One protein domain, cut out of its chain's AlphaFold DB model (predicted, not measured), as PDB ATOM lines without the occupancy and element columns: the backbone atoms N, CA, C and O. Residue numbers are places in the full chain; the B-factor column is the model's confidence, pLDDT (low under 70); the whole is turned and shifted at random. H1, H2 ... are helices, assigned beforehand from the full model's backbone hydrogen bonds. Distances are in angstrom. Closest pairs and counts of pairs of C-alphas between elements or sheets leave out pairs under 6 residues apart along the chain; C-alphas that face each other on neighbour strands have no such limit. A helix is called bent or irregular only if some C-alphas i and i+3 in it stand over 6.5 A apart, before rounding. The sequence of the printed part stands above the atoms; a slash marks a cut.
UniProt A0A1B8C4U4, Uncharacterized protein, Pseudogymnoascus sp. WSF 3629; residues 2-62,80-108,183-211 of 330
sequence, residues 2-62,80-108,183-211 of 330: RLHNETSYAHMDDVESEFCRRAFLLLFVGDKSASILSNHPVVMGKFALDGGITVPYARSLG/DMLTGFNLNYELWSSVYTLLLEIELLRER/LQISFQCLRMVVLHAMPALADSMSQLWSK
ATOM      1  N   ARG A   2     203.704 169.930 124.213       88.31
ATOM      2  CA  ARG A   2     204.468 171.132 124.638       88.31
ATOM      3  C   ARG A   2     205.311 170.883 125.898       88.31
ATOM      4  O   ARG A   2     205.367 171.710 126.798       88.31
ATOM      5  N   LEU A   3     205.975 169.727 125.920       91.69
ATOM      6  CA  LEU A   3     206.798 169.268 127.038       91.69
ATOM      7  C   LEU A   3     207.969 170.210 127.362       91.69
ATOM      8  O   LEU A   3     208.588 170.070 128.394       91.69
ATOM      9  N   HIS A   4     208.301 171.174 126.506       90.81
ATOM     10  CA  HIS A   4     209.299 172.204 126.799       90.81
ATOM     11  C   HIS A   4     208.765 173.349 127.679       90.81
ATOM     12  O   HIS A   4     209.545 174.205 128.106       90.81
ATOM     13  N   ASN A   5     207.451 173.391 127.924       91.69
ATOM     14  CA  ASN A   5     206.781 174.442 128.677       91.69
ATOM     15  C   ASN A   5     206.165 173.904 129.977       91.69
ATOM     16  O   ASN A   5     205.176 173.174 129.922       91.69
ATOM     17  N   GLU A   6     206.695 174.343 131.121       90.75
ATOM     18  CA  GLU A   6     206.277 173.933 132.469       90.75
ATOM     19  C   GLU A   6     204.791 174.205 132.747       90.75
ATOM     20  O   GLU A   6     204.112 173.416 133.401       90.75
ATOM     21  N   THR A   7     204.232 175.281 132.184       92.50
ATOM     22  CA  THR A   7     202.799 175.598 132.341       92.50
ATOM     23  C   THR A   7     201.888 174.536 131.725       92.50
ATOM     24  O   THR A   7     200.733 174.403 132.129       92.50
ATOM     25  N   SER A   8     202.409 173.728 130.795       91.81
ATOM     26  CA  SER A   8     201.680 172.596 130.218       91.81
ATOM     27  C   SER A   8     201.405 171.499 131.247       91.81
ATOM     28  O   SER A   8     200.548 170.663 130.991       91.81
ATOM     29  N   TYR A   9     202.082 171.505 132.399       93.25
ATOM     30  CA  TYR A   9     201.910 170.517 133.466       93.25
ATOM     31  C   TYR A   9     200.933 170.956 134.554       93.25
ATOM     32  O   TYR A   9     200.632 170.177 135.445       93.25
ATOM     33  N   ALA A  10     200.401 172.183 134.493       91.62
ATOM     34  CA  ALA A  10     199.621 172.775 135.585       91.62
ATOM     35  C   ALA A  10     198.334 172.010 135.961       91.62
ATOM     36  O   ALA A  10     197.751 172.265 137.008       91.62
ATOM     37  N   HIS A  11     197.870 171.111 135.092       92.69
ATOM     38  CA  HIS A  11     196.677 170.287 135.291       92.69
ATOM     39  C   HIS A  11     196.997 168.828 135.651       92.69
ATOM     40  O   HIS A  11     196.069 168.051 135.862       92.69
ATOM     41  N   MET A  12     198.279 168.459 135.662       94.94
ATOM     42  CA  MET A  12     198.766 167.109 135.939       94.94
ATOM     43  C   MET A  12     199.037 166.950 137.433       94.94
ATOM     44  O   MET A  12     199.315 167.931 138.128       94.94
ATOM     45  N   ASP A  13     198.991 165.714 137.922       94.50
ATOM     46  CA  ASP A  13     199.478 165.424 139.268       94.50
ATOM     47  C   ASP A  13     201.019 165.491 139.348       94.50
ATOM     48  O   ASP A  13     201.732 165.625 138.344       94.50
ATOM     49  N   ASP A  14     201.555 165.434 140.568       91.06
ATOM     50  CA  ASP A  14     202.998 165.545 140.798       91.06
ATOM     51  C   ASP A  14     203.792 164.435 140.092       91.06
ATOM     52  O   ASP A  14     204.867 164.692 139.552       91.06
ATOM     53  N   VAL A  15     203.259 163.215 140.038       92.31
ATOM     54  CA  VAL A  15     203.944 162.062 139.445       92.31
ATOM     55  C   VAL A  15     203.955 162.178 137.923       92.31
ATOM     56  O   VAL A  15     205.008 162.048 137.297       92.31
ATOM     57  N   GLU A  16     202.804 162.461 137.320       93.88
ATOM     58  CA  GLU A  16     202.652 162.660 135.882       93.88
ATOM     59  C   GLU A  16     203.488 163.847 135.391       93.88
ATOM     60  O   GLU A  16     204.185 163.736 134.373       93.88
ATOM     61  N   SER A  17     203.492 164.958 136.135       93.94
ATOM     62  CA  SER A  17     204.322 166.114 135.797       93.94
ATOM     63  C   SER A  17     205.817 165.775 135.854       93.94
ATOM     64  O   SER A  17     206.545 166.119 134.924       93.94
ATOM     65  N   GLU A  18     206.288 165.030 136.864       93.81
ATOM     66  CA  GLU A  18     207.686 164.578 136.923       93.81
ATOM     67  C   GLU A  18     208.042 163.611 135.787       93.81
ATOM     68  O   GLU A  18     209.124 163.724 135.208       93.81
ATOM     69  N   PHE A  19     207.144 162.703 135.394       92.94
ATOM     70  CA  PHE A  19     207.372 161.862 134.215       92.94
ATOM     71  C   PHE A  19     207.493 162.691 132.936       92.94
ATOM     72  O   PHE A  19     208.391 162.436 132.130       92.94
ATOM     73  N   CYS A  20     206.648 163.709 132.763       94.69
ATOM     74  CA  CYS A  20     206.729 164.621 131.628       94.69
ATOM     75  C   CYS A  20     208.046 165.415 131.619       94.69
ATOM     76  O   CYS A  20     208.700 165.482 130.574       94.69
ATOM     77  N   ARG A  21     208.487 165.938 132.776       94.62
ATOM     78  CA  ARG A  21     209.793 166.610 132.930       94.62
ATOM     79  C   ARG A  21     210.939 165.672 132.548       94.62
ATOM     80  O   ARG A  21     211.740 166.001 131.675       94.62
ATOM     81  N   ARG A  22     210.989 164.470 133.131       94.31
ATOM     82  CA  ARG A  22     212.032 163.466 132.847       94.31
ATOM     83  C   ARG A  22     212.039 163.059 131.371       94.31
ATOM     84  O   ARG A  22     213.109 162.985 130.767       94.31
ATOM     85  N   ALA A  23     210.867 162.854 130.770       95.12
ATOM     86  CA  ALA A  23     210.735 162.537 129.350       95.12
ATOM     87  C   ALA A  23     211.266 163.669 128.461       95.12
ATOM     88  O   ALA A  23     212.018 163.404 127.524       95.12
ATOM     89  N   PHE A  24     210.933 164.926 128.768       94.75
ATOM     90  CA  PHE A  24     211.457 166.074 128.034       94.75
ATOM     91  C   PHE A  24     212.983 166.160 128.103       94.75
ATOM     92  O   PHE A  24     213.634 166.285 127.068       94.75
ATOM     93  N   LEU A  25     213.558 166.067 129.305       94.44
ATOM     94  CA  LEU A  25     215.004 166.182 129.503       94.44
ATOM     95  C   LEU A  25     215.757 165.042 128.789       94.44
ATOM     96  O   LEU A  25     216.776 165.291 128.143       94.44
ATOM     97  N   LEU A  26     215.211 163.817 128.807       93.81
ATOM     98  CA  LEU A  26     215.724 162.686 128.020       93.81
ATOM     99  C   LEU A  26     215.673 162.956 126.517       93.81
ATOM    100  O   LEU A  26     216.655 162.716 125.818       93.81
ATOM    101  N   LEU A  27     214.540 163.450 126.018       93.62
ATOM    102  CA  LEU A  27     214.358 163.784 124.609       93.62
ATOM    103  C   LEU A  27     215.329 164.887 124.175       93.62
ATOM    104  O   LEU A  27     215.955 164.763 123.125       93.62
ATOM    105  N   PHE A  28     215.504 165.922 124.998       92.50
ATOM    106  CA  PHE A  28     216.438 167.011 124.737       92.50
ATOM    107  C   PHE A  28     217.875 166.501 124.607       92.50
ATOM    108  O   PHE A  28     218.528 166.773 123.598       92.50
ATOM    109  N   VAL A  29     218.358 165.732 125.590       92.94
ATOM    110  CA  VAL A  29     219.701 165.127 125.550       92.94
ATOM    111  C   VAL A  29     219.828 164.168 124.366       92.94
ATOM    112  O   VAL A  29     220.831 164.196 123.651       92.94
ATOM    113  N   GLY A  30     218.798 163.356 124.117       91.44
ATOM    114  CA  GLY A  30     218.720 162.421 122.999       91.44
ATOM    115  C   GLY A  30     218.918 163.112 121.652       91.44
ATOM    116  O   GLY A  30     219.806 162.718 120.903       91.44
ATOM    117  N   ASP A  31     218.178 164.187 121.386       89.00
ATOM    118  CA  ASP A  31     218.286 165.006 120.170       89.00
ATOM    119  C   ASP A  31     219.696 165.581 119.974       89.00
ATOM    120  O   ASP A  31     220.277 165.437 118.898       89.00
ATOM    121  N   LYS A  32     220.306 166.149 121.028       88.81
ATOM    122  CA  LYS A  32     221.681 166.679 120.939       88.81
ATOM    123  C   LYS A  32     222.708 165.583 120.707       88.81
ATOM    124  O   LYS A  32     223.596 165.740 119.871       88.81
ATOM    125  N   SER A  33     222.564 164.457 121.398       87.62
ATOM    126  CA  SER A  33     223.457 163.318 121.222       87.62
ATOM    127  C   SER A  33     223.338 162.708 119.822       87.62
ATOM    128  O   SER A  33     224.359 162.446 119.199       87.62
ATOM    129  N   ALA A  34     222.127 162.559 119.273       84.31
ATOM    130  CA  ALA A  34     221.906 162.040 117.924       84.31
ATOM    131  C   ALA A  34     222.440 162.992 116.845       84.31
ATOM    132  O   ALA A  34     222.968 162.537 115.824       84.31
ATOM    133  N   SER A  35     222.338 164.303 117.082       83.31
ATOM    134  CA  SER A  35     222.910 165.308 116.194       83.31
ATOM    135  C   SER A  35     224.435 165.237 116.162       83.31
ATOM    136  O   SER A  35     225.024 165.099 115.094       83.31
ATOM    137  N   ILE A  36     225.077 165.215 117.333       82.56
ATOM    138  CA  ILE A  36     226.540 165.203 117.450       82.56
ATOM    139  C   ILE A  36     227.151 163.857 117.028       82.56
ATOM    140  O   ILE A  36     228.172 163.830 116.349       82.56
ATOM    141  N   LEU A  37     226.554 162.731 117.431       78.88
ATOM    142  CA  LEU A  37     227.142 161.396 117.250       78.88
ATOM    143  C   LEU A  37     226.765 160.736 115.919       78.88
ATOM    144  O   LEU A  37     227.414 159.780 115.502       78.88
ATOM    145  N   SER A  38     225.685 161.179 115.279       72.38
ATOM    146  CA  SER A  38     225.148 160.534 114.073       72.38
ATOM    147  C   SER A  38     224.770 161.526 112.975       72.38
ATOM    148  O   SER A  38     224.125 161.139 112.006       72.38
ATOM    149  N   ASN A  39     225.189 162.789 113.108       75.19
ATOM    150  CA  ASN A  39     224.975 163.849 112.125       75.19
ATOM    151  C   ASN A  39     223.491 164.071 111.766       75.19
ATOM    152  O   ASN A  39     223.153 164.396 110.626       75.19
ATOM    153  N   HIS A  40     222.588 163.871 112.733       72.75
ATOM    154  CA  HIS A  40     221.178 164.215 112.561       72.75
ATOM    155  C   HIS A  40     220.970 165.735 112.697       72.75
ATOM    156  O   HIS A  40     221.652 166.387 113.493       72.75
ATOM    157  N   PRO A  41     220.004 166.325 111.977       75.19
ATOM    158  CA  PRO A  41     219.597 167.703 112.229       75.19
ATOM    159  C   PRO A  41     219.085 167.874 113.665       75.19
ATOM    160  O   PRO A  41     218.330 167.034 114.150       75.19
ATOM    161  N   VAL A  42     219.466 168.969 114.332       80.31
ATOM    162  CA  VAL A  42     218.907 169.330 115.646       80.31
ATOM    163  C   VAL A  42     217.437 169.702 115.468       80.31
ATOM    164  O   VAL A  42     217.125 170.660 114.760       80.31
ATOM    165  N   VAL A  43     216.538 168.981 116.135       78.69
ATOM    166  CA  VAL A  43     215.092 169.241 116.077       78.69
ATOM    167  C   VAL A  43     214.654 170.118 117.251       78.69
ATOM    168  O   VAL A  43     213.886 171.062 117.070       78.69
ATOM    169  N   MET A  44     215.171 169.869 118.458       80.19
ATOM    170  CA  MET A  44     214.811 170.623 119.670       80.19
ATOM    171  C   MET A  44     215.788 171.773 119.931       80.19
ATOM    172  O   MET A  44     216.495 171.806 120.940       80.19
ATOM    173  N   GLY A  45     215.858 172.713 118.990       72.00
ATOM    174  CA  GLY A  45     216.721 173.890 119.085       72.00
ATOM    175  C   GLY A  45     216.075 175.081 119.802       72.00
ATOM    176  O   GLY A  45     214.856 175.234 119.813       72.00
ATOM    177  N   LYS A  46     216.907 175.990 120.333       64.69
ATOM    178  CA  LYS A  46     216.479 177.243 121.000       64.69
ATOM    179  C   LYS A  46     215.531 178.096 120.143       64.69
ATOM    180  O   LYS A  46     214.659 178.758 120.687       64.69
ATOM    181  N   PHE A  47     215.698 178.063 118.821       63.31
ATOM    182  CA  PHE A  47     214.871 178.806 117.863       63.31
ATOM    183  C   PHE A  47     213.647 178.027 117.361       63.31
ATOM    184  O   PHE A  47     212.755 178.623 116.771       63.31
ATOM    185  N   ALA A  48     213.608 176.708 117.577       65.31
ATOM    186  CA  ALA A  48     212.519 175.838 117.134       65.31
ATOM    187  C   ALA A  48     211.411 175.690 118.192       65.31
ATOM    188  O   ALA A  48     210.318 175.219 117.886       65.31
ATOM    189  N   LEU A  49     211.697 176.066 119.442       75.38
ATOM    190  CA  LEU A  49     210.773 175.954 120.564       75.38
ATOM    191  C   LEU A  49     210.119 177.304 120.863       75.38
ATOM    192  O   LEU A  49     210.763 178.214 121.391       75.38
ATOM    193  N   ASP A  50     208.820 177.404 120.575       68.50
ATOM    194  CA  ASP A  50     208.000 178.568 120.919       68.50
ATOM    195  C   ASP A  50     208.109 178.876 122.419       68.50
ATOM    196  O   ASP A  50     207.705 178.062 123.257       68.50
ATOM    197  N   GLY A  51     208.646 180.053 122.755       71.81
ATOM    198  CA  GLY A  51     208.788 180.530 124.137       71.81
ATOM    199  C   GLY A  51     210.010 180.002 124.903       71.81
ATOM    200  O   GLY A  51     210.167 180.344 126.072       71.81
ATOM    201  N   GLY A  52     210.891 179.224 124.264       83.31
ATOM    202  CA  GLY A  52     212.080 178.657 124.906       83.31
ATOM    203  C   GLY A  52     211.778 177.499 125.864       83.31
ATOM    204  O   GLY A  52     210.645 177.043 125.988       83.31
ATOM    205  N   ILE A  53     212.817 176.986 126.527       88.38
ATOM    206  CA  ILE A  53     212.698 175.880 127.488       88.38
ATOM    207  C   ILE A  53     212.457 176.470 128.878       88.38
ATOM    208  O   ILE A  53     213.279 177.242 129.361       88.38
ATOM    209  N   THR A  54     211.343 176.102 129.515       90.38
ATOM    210  CA  THR A  54     210.992 176.541 130.886       90.38
ATOM    211  C   THR A  54     210.941 175.394 131.895       90.38
ATOM    212  O   THR A  54     210.694 175.626 133.074       90.38
ATOM    213  N   VAL A  55     211.178 174.163 131.437       90.81
ATOM    214  CA  VAL A  55     211.187 172.959 132.273       90.81
ATOM    215  C   VAL A  55     212.348 173.020 133.272       90.81
ATOM    216  O   VAL A  55     213.491 173.185 132.837       90.81
ATOM    217  N   PRO A  56     212.090 172.877 134.584       90.25
ATOM    218  CA  PRO A  56     213.127 172.801 135.601       90.25
ATOM    219  C   PRO A  56     213.764 171.403 135.639       90.25
ATOM    220  O   PRO A  56     213.328 170.472 134.959       90.25
ATOM    221  N   TYR A  57     214.784 171.241 136.481       91.88
ATOM    222  CA  TYR A  57     215.354 169.927 136.771       91.88
ATOM    223  C   TYR A  57     214.307 168.946 137.292       91.88
ATOM    224  O   TYR A  57     213.378 169.331 138.009       91.88
ATOM    225  N   ALA A  58     214.495 167.669 136.957       91.31
ATOM    226  CA  ALA A  58     213.666 166.606 137.500       91.31
ATOM    227  C   ALA A  58     213.849 166.539 139.019       91.31
ATOM    228  O   ALA A  58     214.977 166.617 139.515       91.31
ATOM    229  N   ARG A  59     212.742 166.376 139.741       89.94
ATOM    230  CA  ARG A  59     212.732 166.266 141.199       89.94
ATOM    231  C   ARG A  59     212.559 164.814 141.620       89.94
ATOM    232  O   ARG A  59     211.896 164.020 140.944       89.94
ATOM    233  N   SER A  60     213.154 164.486 142.762       86.44
ATOM    234  CA  SER A  60     212.959 163.201 143.426       86.44
ATOM    235  C   SER A  60     211.496 163.020 143.837       86.44
ATOM    236  O   SER A  60     210.879 163.930 144.392       86.44
ATOM    237  N   LEU A  61     210.957 161.825 143.590       86.50
ATOM    238  CA  LEU A  61     209.638 161.384 144.049       86.50
ATOM    239  C   LEU A  61     209.712 160.694 145.429       86.50
ATOM    240  O   LEU A  61     208.907 159.816 145.744       86.50
ATOM    241  N   GLY A  62     210.679 161.082 146.268       81.56
ATOM    242  CA  GLY A  62     210.830 160.596 147.641       81.56
ATOM    243  C   GLY A  62     211.628 159.294 147.732       81.56
ATOM    244  O   GLY A  62     212.686 159.164 147.120       81.56
ATOM    245  N   ASP A  80     220.628 161.821 145.212       83.12
ATOM    246  CA  ASP A  80     219.499 161.009 144.754       83.12
ATOM    247  C   ASP A  80     219.781 160.355 143.393       83.12
ATOM    248  O   ASP A  80     220.752 160.666 142.689       83.12
ATOM    249  N   MET A  81     218.916 159.424 142.991       82.69
ATOM    250  CA  MET A  81     219.028 158.710 141.719       82.69
ATOM    251  C   MET A  81     218.972 159.620 140.485       82.69
ATOM    252  O   MET A  81     219.331 159.165 139.398       82.69
ATOM    253  N   LEU A  82     218.558 160.880 140.634       89.62
ATOM    254  CA  LEU A  82     218.396 161.846 139.551       89.62
ATOM    255  C   LEU A  82     219.534 162.859 139.477       89.62
ATOM    256  O   LEU A  82     219.619 163.610 138.505       89.62
ATOM    257  N   THR A  83     220.431 162.889 140.458       89.75
ATOM    258  CA  THR A  83     221.467 163.918 140.526       89.75
ATOM    259  C   THR A  83     222.373 163.857 139.298       89.75
ATOM    260  O   THR A  83     222.548 164.854 138.596       89.75
ATOM    261  N   GLY A  84     222.881 162.672 138.950       91.06
ATOM    262  CA  GLY A  84     223.683 162.492 137.740       91.06
ATOM    263  C   GLY A  84     222.874 162.627 136.447       91.06
ATOM    264  O   GLY A  84     223.430 163.028 135.427       91.06
ATOM    265  N   PHE A  85     221.565 162.359 136.480       92.62
ATOM    266  CA  PHE A  85     220.654 162.617 135.362       92.62
ATOM    267  C   PHE A  85     220.542 164.118 135.051       92.62
ATOM    268  O   PHE A  85     220.769 164.527 133.911       92.62
ATOM    269  N   ASN A  86     220.271 164.944 136.064       94.19
ATOM    270  CA  ASN A  86     220.174 166.398 135.920       94.19
ATOM    271  C   ASN A  86     221.523 167.011 135.513       94.19
ATOM    272  O   ASN A  86     221.579 167.833 134.600       94.19
ATOM    273  N   LEU A  87     222.628 166.542 136.104       94.69
ATOM    274  CA  LEU A  87     223.981 166.948 135.704       94.69
ATOM    275  C   LEU A  87     224.304 166.561 134.254       94.69
ATOM    276  O   LEU A  87     225.021 167.282 133.562       94.69
ATOM    277  N   ASN A  88     223.777 165.434 133.765       95.06
ATOM    278  CA  ASN A  88     223.973 165.043 132.373       95.06
ATOM    279  C   ASN A  88     223.233 165.999 131.438       95.06
ATOM    280  O   ASN A  88     223.818 166.444 130.453       95.06
ATOM    281  N   TYR A  89     221.990 166.358 131.764       94.56
ATOM    282  CA  TYR A  89     221.261 167.389 131.030       94.56
ATOM    283  C   TYR A  89     222.035 168.715 130.991       94.56
ATOM    284  O   TYR A  89     222.217 169.268 129.907       94.56
ATOM    285  N   GLU A  90     222.561 169.176 132.129       94.00
ATOM    286  CA  GLU A  90     223.358 170.408 132.210       94.00
ATOM    287  C   GLU A  90     224.591 170.378 131.311       94.00
ATOM    288  O   GLU A  90     224.824 171.297 130.524       94.00
ATOM    289  N   LEU A  91     225.342 169.279 131.358       95.50
ATOM    290  CA  LEU A  91     226.508 169.071 130.510       95.50
ATOM    291  C   LEU A  91     226.160 169.201 129.013       95.50
ATOM    292  O   LEU A  91     226.850 169.898 128.263       95.50
ATOM    293  N   TRP A  92     225.078 168.552 128.574       93.94
ATOM    294  CA  TRP A  92     224.622 168.614 127.181       93.94
ATOM    295  C   TRP A  92     224.030 169.976 126.801       93.94
ATOM    296  O   TRP A  92     224.201 170.422 125.666       93.94
ATOM    297  N   SER A  93     223.356 170.656 127.725       91.62
ATOM    298  CA  SER A  93     222.818 172.004 127.519       91.62
ATOM    299  C   SER A  93     223.938 173.039 127.354       91.62
ATOM    300  O   SER A  93     223.924 173.845 126.415       91.62
ATOM    301  N   SER A  94     224.960 172.962 128.211       94.12
ATOM    302  CA  SER A  94     226.143 173.824 128.181       94.12
ATOM    303  C   SER A  94     226.906 173.687 126.860       94.12
ATOM    304  O   SER A  94     227.110 174.676 126.149       94.12
ATOM    305  N   VAL A  95     227.229 172.453 126.447       92.56
ATOM    306  CA  VAL A  95     227.943 172.237 125.178       92.56
ATOM    307  C   VAL A  95     227.096 172.620 123.964       92.56
ATOM    308  O   VAL A  95     227.626 173.157 122.996       92.56
ATOM    309  N   TYR A  96     225.780 172.380 124.000       90.56
ATOM    310  CA  TYR A  96     224.889 172.770 122.912       90.56
ATOM    311  C   TYR A  96     224.876 174.289 122.735       90.56
ATOM    312  O   TYR A  96     224.974 174.774 121.610       90.56
ATOM    313  N   THR A  97     224.817 175.040 123.835       91.12
ATOM    314  CA  THR A  97     224.874 176.507 123.803       91.12
ATOM    315  C   THR A  97     226.197 177.000 123.217       91.12
ATOM    316  O   THR A  97     226.193 177.886 122.365       91.12
ATOM    317  N   LEU A  98     227.319 176.390 123.613       91.62
ATOM    318  CA  LEU A  98     228.639 176.700 123.062       91.62
ATOM    319  C   LEU A  98     228.732 176.401 121.558       91.62
ATOM    320  O   LEU A  98     229.166 177.254 120.788       91.62
ATOM    321  N   LEU A  99     228.323 175.206 121.126       88.25
ATOM    322  CA  LEU A  99     228.374 174.798 119.718       88.25
ATOM    323  C   LEU A  99     227.446 175.649 118.846       88.25
ATOM    324  O   LEU A  99     227.817 176.007 117.732       88.25
ATOM    325  N   LEU A 100     226.274 176.024 119.364       86.62
ATOM    326  CA  LEU A 100     225.368 176.945 118.687       86.62
ATOM    327  C   LEU A 100     226.005 178.328 118.513       86.62
ATOM    328  O   LEU A 100     225.873 178.919 117.448       86.62
ATOM    329  N   GLU A 101     226.709 178.842 119.524       88.56
ATOM    330  CA  GLU A 101     227.416 180.123 119.414       88.56
ATOM    331  C   GLU A 101     228.540 180.063 118.370       88.56
ATOM    332  O   GLU A 101     228.657 180.962 117.537       88.56
ATOM    333  N   ILE A 102     229.326 178.980 118.373       85.44
ATOM    334  CA  ILE A 102     230.359 178.722 117.358       85.44
ATOM    335  C   ILE A 102     229.739 178.745 115.959       85.44
ATOM    336  O   ILE A 102     230.277 179.396 115.064       85.44
ATOM    337  N   GLU A 103     228.602 178.075 115.776       83.56
ATOM    338  CA  GLU A 103     227.922 177.986 114.487       83.56
ATOM    339  C   GLU A 103     227.325 179.329 114.044       83.56
ATOM    340  O   GLU A 103     227.550 179.751 112.914       83.56
ATOM    341  N   LEU A 104     226.661 180.066 114.939       83.56
ATOM    342  CA  LEU A 104     226.124 181.400 114.644       83.56
ATOM    343  C   LEU A 104     227.224 182.384 114.234       83.56
ATOM    344  O   LEU A 104     227.032 183.199 113.329       83.56
ATOM    345  N   LEU A 105     228.386 182.324 114.888       83.00
ATOM    346  CA  LEU A 105     229.545 183.125 114.507       83.00
ATOM    347  C   LEU A 105     230.100 182.672 113.156       83.00
ATOM    348  O   LEU A 105     230.369 183.509 112.295       83.00
ATOM    349  N   ARG A 106     230.206 181.360 112.926       79.94
ATOM    350  CA  ARG A 106     230.640 180.789 111.647       79.94
ATOM    351  C   ARG A 106     229.744 181.252 110.497       79.94
ATOM    352  O   ARG A 106     230.261 181.730 109.491       79.94
ATOM    353  N   GLU A 107     228.427 181.184 110.655       79.50
ATOM    354  CA  GLU A 107     227.451 181.672 109.676       79.50
ATOM    355  C   GLU A 107     227.573 183.182 109.460       79.50
ATOM    356  O   GLU A 107     227.688 183.629 108.317       79.50
ATOM    357  N   ARG A 108     227.645 183.974 110.541       80.06
ATOM    358  CA  ARG A 108     227.849 185.432 110.472       80.06
ATOM    359  C   ARG A 108     229.094 185.793 109.657       80.06
ATOM    360  O   ARG A 108     229.085 186.782 108.928       80.06
ATOM    361  N   LEU A 183     228.418 160.460 132.721       95.12
ATOM    362  CA  LEU A 183     228.889 161.842 132.839       95.12
ATOM    363  C   LEU A 183     230.318 161.985 132.319       95.12
ATOM    364  O   LEU A 183     230.571 162.792 131.428       95.12
ATOM    365  N   GLN A 184     231.227 161.149 132.816       94.56
ATOM    366  CA  GLN A 184     232.649 161.230 132.493       94.56
ATOM    367  C   GLN A 184     232.918 160.917 131.012       94.56
ATOM    368  O   GLN A 184     233.643 161.653 130.341       94.56
ATOM    369  N   ILE A 185     232.282 159.879 130.456       95.38
ATOM    370  CA  ILE A 185     232.416 159.532 129.030       95.38
ATOM    371  C   ILE A 185     231.792 160.614 128.144       95.38
ATOM    372  O   ILE A 185     232.397 161.013 127.150       95.38
ATOM    373  N   SER A 186     230.603 161.116 128.501       96.56
ATOM    374  CA  SER A 186     229.952 162.196 127.748       96.56
ATOM    375  C   SER A 186     230.821 163.450 127.749       96.56
ATOM    376  O   SER A 186     231.032 164.031 126.692       96.56
ATOM    377  N   PHE A 187     231.405 163.819 128.887       96.88
ATOM    378  CA  PHE A 187     232.273 164.988 128.989       96.88
ATOM    379  C   PHE A 187     233.508 164.874 128.094       96.88
ATOM    380  O   PHE A 187     233.760 165.777 127.299       96.88
ATOM    381  N   GLN A 188     234.234 163.749 128.124       96.19
ATOM    382  CA  GLN A 188     235.392 163.576 127.234       96.19
ATOM    383  C   GLN A 188     234.991 163.560 125.753       96.19
ATOM    384  O   GLN A 188     235.660 164.181 124.926       96.19
ATOM    385  N   CYS A 189     233.872 162.916 125.413       96.56
ATOM    386  CA  CYS A 189     233.330 162.938 124.056       96.56
ATOM    387  C   CYS A 189     233.045 164.371 123.591       96.56
ATOM    388  O   CYS A 189     233.442 164.775 122.502       96.56
ATOM    389  N   LEU A 190     232.383 165.160 124.432       96.06
ATOM    390  CA  LEU A 190     232.002 166.533 124.126       96.06
ATOM    391  C   LEU A 190     233.211 167.464 124.038       96.06
ATOM    392  O   LEU A 190     233.259 168.311 123.149       96.06
ATOM    393  N   ARG A 191     234.231 167.269 124.882       95.50
ATOM    394  CA  ARG A 191     235.508 167.987 124.756       95.50
ATOM    395  C   ARG A 191     236.145 167.728 123.398       95.50
ATOM    396  O   ARG A 191     236.609 168.676 122.774       95.50
ATOM    397  N   MET A 192     236.121 166.480 122.921       93.25
ATOM    398  CA  MET A 192     236.620 166.138 121.588       93.25
ATOM    399  C   MET A 192     235.832 166.859 120.486       93.25
ATOM    400  O   MET A 192     236.433 167.429 119.580       93.25
ATOM    401  N   VAL A 193     234.500 166.879 120.585       91.38
ATOM    402  CA  VAL A 193     233.605 167.539 119.617       91.38
ATOM    403  C   VAL A 193     233.865 169.042 119.548       91.38
ATOM    404  O   VAL A 193     234.079 169.578 118.464       91.38
ATOM    405  N   VAL A 194     233.909 169.723 120.696       89.88
ATOM    406  CA  VAL A 194     234.216 171.161 120.765       89.88
ATOM    407  C   VAL A 194     235.588 171.439 120.160       89.88
ATOM    408  O   VAL A 194     235.743 172.352 119.349       89.88
ATOM    409  N   LEU A 195     236.582 170.619 120.504       88.69
ATOM    410  CA  LEU A 195     237.941 170.777 120.006       88.69
ATOM    411  C   LEU A 195     238.044 170.555 118.488       88.69
ATOM    412  O   LEU A 195     238.874 171.182 117.833       88.69
ATOM    413  N   HIS A 196     237.189 169.701 117.929       82.75
ATOM    414  CA  HIS A 196     237.071 169.476 116.491       82.75
ATOM    415  C   HIS A 196     236.323 170.616 115.769       82.75
ATOM    416  O   HIS A 196     236.634 170.916 114.621       82.75
ATOM    417  N   ALA A 197     235.392 171.304 116.439       80.31
ATOM    418  CA  ALA A 197     234.628 172.418 115.866       80.31
ATOM    419  C   ALA A 197     235.410 173.750 115.816       80.31
ATOM    420  O   ALA A 197     235.264 174.535 114.878       80.31
ATOM    421  N   MET A 198     236.269 174.010 116.807       76.19
ATOM    422  CA  MET A 198     237.001 175.283 116.939       76.19
ATOM    423  C   MET A 198     237.902 175.653 115.735       76.19
ATOM    424  O   MET A 198     237.940 176.831 115.364       76.19
ATOM    425  N   PRO A 199     238.632 174.719 115.084       75.31
ATOM    426  CA  PRO A 199     239.423 175.028 113.894       75.31
ATOM    427  C   PRO A 199     238.594 175.595 112.738       75.31
ATOM    428  O   PRO A 199     239.007 176.591 112.147       75.31
ATOM    429  N   ALA A 200     237.404 175.046 112.476       67.06
ATOM    430  CA  ALA A 200     236.537 175.505 111.391       67.06
ATOM    431  C   ALA A 200     236.087 176.969 111.573       67.06
ATOM    432  O   ALA A 200     236.005 177.734 110.604       67.06
ATOM    433  N   LEU A 201     235.849 177.389 112.821       63.72
ATOM    434  CA  LEU A 201     235.567 178.785 113.156       63.72
ATOM    435  C   LEU A 201     236.790 179.678 112.898       63.72
ATOM    436  O   LEU A 201     236.676 180.726 112.261       63.72
ATOM    437  N   ALA A 202     237.971 179.248 113.345       69.56
ATOM    438  CA  ALA A 202     239.218 179.983 113.140       69.56
ATOM    439  C   ALA A 202     239.587 180.138 111.653       69.56
ATOM    440  O   ALA A 202     240.068 181.199 111.243       69.56
ATOM    441  N   ASP A 203     239.323 179.121 110.835       67.19
ATOM    442  CA  ASP A 203     239.558 179.164 109.393       67.19
ATOM    443  C   ASP A 203     238.578 180.114 108.697       67.19
ATOM    444  O   ASP A 203     238.992 180.921 107.861       67.19
ATOM    445  N   SER A 204     237.303 180.099 109.100       63.59
ATOM    446  CA  SER A 204     236.281 181.027 108.593       63.59
ATOM    447  C   SER A 204     236.658 182.487 108.883       63.59
ATOM    448  O   SER A 204     236.632 183.328 107.980       63.59
ATOM    449  N   MET A 205     237.124 182.784 110.103       59.66
ATOM    450  CA  MET A 205     237.658 184.108 110.460       59.66
ATOM    451  C   MET A 205     238.916 184.467 109.650       59.66
ATOM    452  O   MET A 205     239.053 185.584 109.145       59.66
ATOM    453  N   SER A 206     239.830 183.511 109.465       64.19
ATOM    454  CA  SER A 206     241.091 183.722 108.740       64.19
ATOM    455  C   SER A 206     240.890 184.018 107.251       64.19
ATOM    456  O   SER A 206     241.605 184.860 106.691       64.19
ATOM    457  N   GLN A 207     239.923 183.354 106.611       60.34
ATOM    458  CA  GLN A 207     239.544 183.606 105.219       60.34
ATOM    459  C   GLN A 207     238.986 185.022 105.040       60.34
ATOM    460  O   GLN A 207     239.333 185.699 104.068       60.34
ATOM    461  N   LEU A 208     238.184 185.515 105.986       49.97
ATOM    462  CA  LEU A 208     237.685 186.889 105.950       49.97
ATOM    463  C   LEU A 208     238.797 187.927 106.086       49.97
ATOM    464  O   LEU A 208     238.844 188.873 105.299       49.97
ATOM    465  N   TRP A 209     239.730 187.731 107.024       56.25
ATOM    466  CA  TRP A 209     240.873 188.635 107.173       56.25
ATOM    467  C   TRP A 209     241.743 188.696 105.918       56.25
ATOM    468  O   TRP A 209     242.264 189.760 105.593       56.25
ATOM    469  N   SER A 210     241.892 187.583 105.191       55.91
ATOM    470  CA  SER A 210     242.629 187.585 103.920       55.91
ATOM    471  C   SER A 210     241.920 188.373 102.812       55.91
ATOM    472  O   SER A 210     242.591 189.034 102.027       55.91
ATOM    473  N   LYS A 211     240.579 188.368 102.788       53.09
ATOM    474  CA  LYS A 211     239.769 189.087 101.789       53.09
ATOM    475  C   LYS A 211     239.678 190.589 102.069       53.09
ATOM    476  O   LYS A 211     239.886 191.374 101.154       53.09
TER     477      LYS A 211
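Overview. This is residues 2 to 62, 80 to 108 and 183 to 211 of the 330 residues of an uncharacterized protein of Pseudogymnoascus sp. WSF 3629 (UniProt A0A1B8C4U4). What is the main shape? Two long helices, H3 and the bent but nearly straight H4, lie side by side and run the same way, while H2 crosses H3 at a steep tilt, with its residues 25 to 32 on H3, and comes close to H4a near its end at Ile 36. Short H1 sits near the first part of H2, residues 39 to 62 fold back from the end of H2 toward its beginning, and residues 206 to 211 of H4 stick out. What is printed? There are 119 residues with four named helices, in the order H1, H2, H3, H4, and no named strand; the class is all helix. How large is it? It is loose, with a radius of gyration of the C-alphas of 17.0 A, and elongated, with spans of 60 by 32 by 20 A.

Arrangement. How does the printed part begin? H1, residues 6 to 9, is close to but not clearly touching H2, residues 14 to 38; their closest C-alphas are those of Tyr 9 and Ser 17, 5.5 A apart. A tight link of 4 residues joins them. What does H2 touch? With residues 25 to 32 alone it touches H3, residues 83 to 108, the same way at a steep tilt of 46 degrees; the closest C-alphas are those of Val 29 and Tyr 89, 6.1 A apart. How does H4, residues 183 to 211, stand to H3? By its hydrogen bonds it was assigned as one helix, but it is bent: C-alphas 196 and 199 are 6.6 A apart, and its arms H4a, residues 183 to 196, and H4b, residues 199 to 211, stand at a shallow tilt of 19 degrees. H3 touches H4a at a shallow tilt of 7 degrees, the same way, with the C-alphas of Asn 88 and Leu 183 closest at 5.9 A. Residues 200 to 205 of H4b alone touch H3, the closest C-alphas being those of Arg 106 and Leu 201, 5.5 A apart. What of the helices' backbones? In H2, H3, H4a and H4b every O i to N i+4 pair is within hydrogen-bond range; H1 is too short for such a pair.

Along the chain. Where does H1 begin? C-alpha 6 is at (206.277, 173.933, 132.469), and H1 measures 5.6 A from first to last C-alpha. How long are the others? H2 measures 35.1 A, H3 37.5 A, H4a 19.8 A and H4b 18.6 A. Where does H4b end? C-alpha 211 is at (239.769, 189.087, 101.789).

Size, cuts and confidence. Which C-alphas are farthest apart? Those of Gly 62 and Lys 211, at 61.3 A. Where is the chain cut? Residues 63 to 79 are not printed, with 9.1 A from C-alpha 62 to C-alpha 80, and residues 109 to 182 are not printed, with 32.5 A from C-alpha 108 to C-alpha 183. Where is the model's confidence low? The pLDDT is under 70 at residues 46 to 48, 50 and 200 to 211; its mean over the printed part is 85.1.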